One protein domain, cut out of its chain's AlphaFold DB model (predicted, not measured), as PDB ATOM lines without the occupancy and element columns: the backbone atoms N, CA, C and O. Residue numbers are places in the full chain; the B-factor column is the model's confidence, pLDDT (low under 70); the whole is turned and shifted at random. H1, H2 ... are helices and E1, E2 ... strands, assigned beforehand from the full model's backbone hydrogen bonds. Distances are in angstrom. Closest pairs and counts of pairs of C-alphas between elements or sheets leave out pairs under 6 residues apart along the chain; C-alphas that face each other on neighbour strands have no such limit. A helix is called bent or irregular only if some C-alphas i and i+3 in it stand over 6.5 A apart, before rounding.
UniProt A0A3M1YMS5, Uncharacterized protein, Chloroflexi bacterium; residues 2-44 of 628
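Overview. This is residues 2 to 44 of the 628 residues of an uncharacterized protein of Chloroflexi bacterium (UniProt A0A3M1YMS5). One long, kinked helix, H1, has a very small sheet of two short strands, E1 and E2, beside its first part, residues 7 to 17. Residues 19 to 36, of which 19 to 25 belong to H1, stand free and stick out from there: the last part of the helix runs on away from the sheet, and the long link after it, residues 26 to 40, folds back toward E2. The printed part has 43 residues with one named helix and two named strands, in the order E1, H1, E2; the sheet, in the order E1, E2, is parallel, and the class is mixed, helices and strands. The whole is loose, with a radius of gyration of the C-alphas of 12.6 A, and its outline is a rod of 37 by 18 by 12 A.

Along the chain. Strand E1 is residues 2 to 4 and begins at C-alpha 2, at (140.927, 233.096, 225.575). Helix H1 is residues 7 to 25, from C-alpha 7 at (133.334, 224.907, 230.633) to C-alpha 25 at (131.185, 236.530, 207.996), a length of 25.5 A. It has a kink of 26 degrees near residue 19 and is irregular: C-alphas 20 and 23 are 7.1 A apart. Strand E2 is residues 41 to 43 and ends at C-alpha 43, at (139.155, 225.379, 228.882).

Arrangement. E1 and E2 are parallel neighbours, with 24 degrees between their directions. Their C-alphas 3 and 42 face each other at 4.8 A. N 4 and O 42 are within hydrogen-bond range at 3.1 A, and N 42 and O 2 at 2.9 A. E1, H1 and E2 form a strand-helix-strand unit, two parallel neighbour strands with a helix between them along the chain, and its crossover is right-handed. The closest C-alphas of E1 and H1 are those of Asp 4 and Val 10, 6.0 A apart. The closest C-alphas of H1 and E2 are those of Pro 7 and Met 43, 6.1 A apart. In H1, 13 of 15 O i to N i+4 pairs are within hydrogen-bond range.

Size, cuts and confidence. The two C-alphas farthest apart are those of Ile 5 and Thr 31, at 37.5 A, while the first and last printed C-alphas, of Gly 2 and Gly 44, are 9.1 A apart. The printed part has no cut. The link from E1 to H1 is tight, with 2 residues, and the link from H1 to E2 is long, with 15 residues, 26 to 40. The mean pLDDT of the printed part is 75.0, and residues 26 to 38 are under 70, where the model's confidence is low.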
ATOM      1  N   GLY A   2     141.501 233.068 224.227       84.94
ATOM      2  CA  GLY A   2     140.927 233.096 225.575       84.94
ATOM      3  C   GLY A   2     141.087 231.767 226.306       84.94
ATOM      4  O   GLY A   2     141.179 230.710 225.678       84.94
ATOM      5  N   THR A   3     141.117 231.818 227.635       85.00
ATOM      6  CA  THR A   3     141.121 230.630 228.491       85.00
ATOM      7  C   THR A   3     140.268 230.861 229.729       85.00
ATOM      8  O   THR A   3     140.275 231.960 230.276       85.00
ATOM      9  N   ASP A   4     139.528 229.838 230.149       84.25
ATOM     10  CA  ASP A   4     138.788 229.830 231.412       84.25
ATOM     11  C   ASP A   4     138.775 228.410 231.992       84.25
ATOM     12  O   ASP A   4     138.813 227.433 231.247       84.25
ATOM     13  N   ILE A   5     138.711 228.256 233.312       78.88
ATOM     14  CA  ILE A   5     138.596 226.935 233.943       78.88
ATOM     15  C   ILE A   5     137.171 226.375 233.871       78.88
ATOM     16  O   ILE A   5     136.986 225.174 234.037       78.88
ATOM     17  N   HIS A   6     136.160 227.217 233.647       80.00
ATOM     18  CA  HIS A   6     134.759 226.833 233.687       80.00
ATOM     19  C   HIS A   6     134.220 226.537 232.272       80.00
ATOM     20  O   HIS A   6     134.136 227.439 231.434       80.00
ATOM     21  N   PRO A   7     133.747 225.309 231.985       78.50
ATOM     22  CA  PRO A   7     133.334 224.907 230.633       78.50
ATOM     23  C   PRO A   7     132.170 225.739 230.074       78.50
ATOM     24  O   PRO A   7     132.127 226.035 228.876       78.50
ATOM     25  N   LEU A   8     131.239 226.166 230.936       84.12
ATOM     26  CA  LEU A   8     130.148 227.062 230.538       84.12
ATOM     27  C   LEU A   8     130.667 228.438 230.095       84.12
ATOM     28  O   LEU A   8     130.217 228.939 229.070       84.12
ATOM     29  N   ALA A   9     131.640 229.017 230.808       87.38
ATOM     30  CA  ALA A   9     132.224 230.310 230.454       87.38
ATOM     31  C   ALA A   9     132.940 230.230 229.100       87.38
ATOM     32  O   ALA A   9     132.735 231.085 228.242       87.38
ATOM     33  N   VAL A  10     133.682 229.142 228.855       86.44
ATOM     34  CA  VAL A  10     134.302 228.856 227.550       86.44
ATOM     35  C   VAL A  10     133.253 228.784 226.442       86.44
ATOM     36  O   VAL A  10     133.435 229.375 225.381       86.44
ATOM     37  N   THR A  11     132.146 228.077 226.677       86.81
ATOM     38  CA  THR A  11     131.068 227.930 225.688       86.81
ATOM     39  C   THR A  11     130.405 229.269 225.378       86.81
ATOM     40  O   THR A  11     130.283 229.630 224.209       86.81
ATOM     41  N   ILE A  12     130.044 230.037 226.408       90.44
ATOM     42  CA  ILE A  12     129.444 231.371 226.260       90.44
ATOM     43  C   ILE A  12     130.406 232.312 225.530       90.44
ATOM     44  O   ILE A  12     130.008 232.980 224.582       90.44
ATOM     45  N   ALA A  13     131.688 232.321 225.900       90.56
ATOM     46  CA  ALA A  13     132.694 233.140 225.234       90.56
ATOM     47  C   ALA A  13     132.858 232.762 223.754       90.56
ATOM     48  O   ALA A  13     132.991 233.651 222.915       90.56
ATOM     49  N   ARG A  14     132.790 231.469 223.400       89.69
ATOM     50  CA  ARG A  14     132.787 231.032 221.993       89.69
ATOM     51  C   ARG A  14     131.552 231.524 221.239       89.69
ATOM     52  O   ARG A  14     131.692 231.982 220.109       89.69
ATOM     53  N   ILE A  15     130.372 231.460 221.856       90.38
ATOM     54  CA  ILE A  15     129.126 231.975 221.268       90.38
ATOM     55  C   ILE A  15     129.230 233.489 221.055       90.38
ATOM     56  O   ILE A  15     128.995 233.954 219.946       90.38
ATOM     57  N   ASN A  16     129.657 234.245 222.068       89.12
ATOM     58  CA  ASN A  16     129.824 235.697 221.973       89.12
ATOM     59  C   ASN A  16     130.846 236.084 220.898       89.12
ATOM     60  O   ASN A  16     130.606 237.005 220.123       89.12
ATOM     61  N   TYR A  17     131.951 235.343 220.804       88.88
ATOM     62  CA  TYR A  17     132.945 235.527 219.751       88.88
ATOM     63  C   TYR A  17     132.339 235.306 218.357       88.88
ATOM     64  O   TYR A  17     132.553 236.109 217.452       88.88
ATOM     65  N   LEU A  18     131.543 234.247 218.182       86.62
ATOM     66  CA  LEU A  18     130.855 233.967 216.922       86.62
ATOM     67  C   LEU A  18     129.820 235.048 216.579       86.62
ATOM     68  O   LEU A  18     129.763 235.489 215.434       86.62
ATOM     69  N   LEU A  19     129.024 235.490 217.556       86.88
ATOM     70  CA  LEU A  19     128.032 236.552 217.377       86.88
ATOM     71  C   LEU A  19     128.694 237.866 216.956       86.88
ATOM     72  O   LEU A  19     128.226 238.490 216.005       86.88
ATOM     73  N   ALA A  20     129.812 238.231 217.588       85.88
ATOM     74  CA  ALA A  20     130.590 239.417 217.241       85.88
ATOM     75  C   ALA A  20     131.176 239.347 215.819       85.88
ATOM     76  O   ALA A  20     131.209 240.350 215.114       85.88
ATOM     77  N   LEU A  21     131.597 238.160 215.366       84.94
ATOM     78  CA  LEU A  21     132.086 237.962 213.998       84.94
ATOM     79  C   LEU A  21     130.970 237.831 212.956       84.94
ATOM     80  O   LEU A  21     131.222 238.032 211.767       84.94
ATOM     81  N   SER A  22     129.747 237.493 213.369       82.88
ATOM     82  CA  SER A  22     128.654 237.160 212.453       82.88
ATOM     83  C   SER A  22     128.342 238.225 211.389       82.88
ATOM     84  O   SER A  22     128.083 237.819 210.254       82.88
ATOM     85  N   PRO A  23     128.421 239.550 211.650       82.62
ATOM     86  CA  PRO A  23     128.207 240.558 210.608       82.62
ATOM     87  C   PRO A  23     129.318 240.557 209.550       82.62
ATOM     88  O   PRO A  23     129.055 240.818 208.382       82.62
ATOM     89  N   HIS A  24     130.549 240.219 209.944       80.12
ATOM     90  CA  HIS A  24     131.720 240.196 209.065       80.12
ATOM     91  C   HIS A  24     131.803 238.918 208.222       80.12
ATOM     92  O   HIS A  24     132.335 238.944 207.117       80.12
ATOM     93  N   LEU A  25     131.238 237.810 208.712       75.00
ATOM     94  CA  LEU A  25     131.185 236.530 207.996       75.00
ATOM     95  C   LEU A  25     130.121 236.494 206.885       75.00
ATOM     96  O   LEU A  25     130.159 235.616 206.031       75.00
ATOM     97  N   ARG A  26     129.161 237.429 206.881       67.19
ATOM     98  CA  ARG A  26     128.080 237.487 205.877       67.19
ATOM     99  C   ARG A  26     128.508 238.090 204.531       67.19
ATOM    100  O   ARG A  26     127.766 237.947 203.568       67.19
ATOM    101  N   ASN A  27     129.686 238.718 204.466       57.44
ATOM    102  CA  ASN A  27     130.195 239.426 203.283       57.44
ATOM    103  C   ASN A  27     131.331 238.691 202.548       57.44
ATOM    104  O   ASN A  27     131.957 239.272 201.666       57.44
ATOM    105  N   THR A  28     131.638 237.441 202.898       57.28
ATOM    106  CA  THR A  28     132.593 236.630 202.130       57.28
ATOM    107  C   THR A  28     131.852 235.879 201.032       57.28
ATOM    108  O   THR A  28     131.066 234.977 201.327       57.28
ATOM    109  N   ASP A  29     132.095 236.273 199.781       51.12
ATOM    110  CA  ASP A  29     131.579 235.611 198.586       51.12
ATOM    111  C   ASP A  29     131.830 234.094 198.613       51.12
ATOM    112  O   ASP A  29     132.842 233.613 199.125       51.12
ATOM    113  N   ASN A  30     130.877 233.353 198.040       51.81
ATOM    114  CA  ASN A  30     130.738 231.891 197.970       51.81
ATOM    115  C   ASN A  30     131.884 231.136 197.246       51.81
ATOM    116  O   ASN A  30     131.637 230.196 196.487       51.81
ATOM    117  N   THR A  31     133.148 231.487 197.457       47.50
ATOM    118  CA  THR A  31     134.292 230.793 196.859       47.50
ATOM    119  C   THR A  31     135.118 230.076 197.917       47.50
ATOM    120  O   THR A  31     135.997 230.660 198.541       47.50
ATOM    121  N   GLY A  32     134.877 228.770 198.037       46.94
ATOM    122  CA  GLY A  32     135.843 227.816 198.579       46.94
ATOM    123  C   GLY A  32     135.663 227.487 200.058       46.94
ATOM    124  O   GLY A  32     135.865 228.333 200.916       46.94
ATOM    125  N   SER A  33     135.310 226.222 200.318       47.03
ATOM    126  CA  SER A  33     135.426 225.480 201.585       47.03
ATOM    127  C   SER A  33     135.581 226.347 202.841       47.03
ATOM    128  O   SER A  33     136.692 226.715 203.224       47.03
ATOM    129  N   THR A  34     134.473 226.632 203.529       48.06
ATOM    130  CA  THR A  34     134.505 227.137 204.907       48.06
ATOM    131  C   THR A  34     135.163 226.087 205.799       48.06
ATOM    132  O   THR A  34     134.495 225.219 206.364       48.06
ATOM    133  N   SER A  35     136.491 226.137 205.919       51.62
ATOM    134  CA  SER A  35     137.209 225.433 206.973       51.62
ATOM    135  C   SER A  35     136.612 225.879 208.303       51.62
ATOM    136  O   SER A  35     136.523 227.084 208.546       51.62
ATOM    137  N   LEU A  36     136.185 224.930 209.141       51.72
ATOM    138  CA  LEU A  36     135.702 225.186 210.500       51.72
ATOM    139  C   LEU A  36     136.648 226.172 211.203       51.72
ATOM    140  O   LEU A  36     137.770 225.812 211.563       51.72
ATOM    141  N   VAL A  37     136.208 227.423 211.366       59.28
ATOM    142  CA  VAL A  37     136.978 228.452 212.064       59.28
ATOM    143  C   VAL A  37     137.075 228.012 213.520       59.28
ATOM    144  O   VAL A  37     136.092 228.041 214.260       59.28
ATOM    145  N   ASN A  38     138.253 227.543 213.929       68.88
ATOM    146  CA  ASN A  38     138.491 227.158 215.311       68.88
ATOM    147  C   ASN A  38     138.457 228.420 216.185       68.88
ATOM    148  O   ASN A  38     139.375 229.239 216.128       68.88
ATOM    149  N   ILE A  39     137.394 228.593 216.974       80.81
ATOM    150  CA  ILE A  39     137.257 229.737 217.881       80.81
ATOM    151  C   ILE A  39     138.284 229.577 219.012       80.81
ATOM    152  O   ILE A  39     138.184 228.616 219.782       80.81
ATOM    153  N   PRO A  40     139.260 230.494 219.157       82.12
ATOM    154  CA  PRO A  40     140.444 230.270 219.982       82.12
ATOM    155  C   PRO A  40     140.187 230.580 221.464       82.12
ATOM    156  O   PRO A  40     140.890 231.390 222.073       82.12
ATOM    157  N   VAL A  41     139.158 229.957 222.033       85.19
ATOM    158  CA  VAL A  41     138.784 230.027 223.448       85.19
ATOM    159  C   VAL A  41     138.804 228.609 224.003       85.19
ATOM    160  O   VAL A  41     138.129 227.731 223.463       85.19
ATOM    161  N   TYR A  42     139.573 228.364 225.058       80.56
ATOM    162  CA  TYR A  42     139.861 227.015 225.550       80.56
ATOM    163  C   TYR A  42     139.531 226.871 227.030       80.56
ATOM    164  O   TYR A  42     139.630 227.835 227.787       80.56
ATOM    165  N   MET A  43     139.175 225.658 227.453       77.62
ATOM    166  CA  MET A  43     139.155 225.379 228.882       77.62
ATOM    167  C   MET A  43     140.606 225.250 229.346       77.62
ATOM    168  O   MET A  43     141.431 224.700 228.633       77.62
ATOM    169  N   GLY A  44     140.981 225.825 230.475       74.44
ATOM    170  CA  GLY A  44     142.377 225.818 230.894       74.44
ATOM    171  C   GLY A  44     142.583 226.616 232.162       74.44
ATOM    172  O   GLY A  44     141.906 227.611 232.406       74.44
TER     173      GLY A  44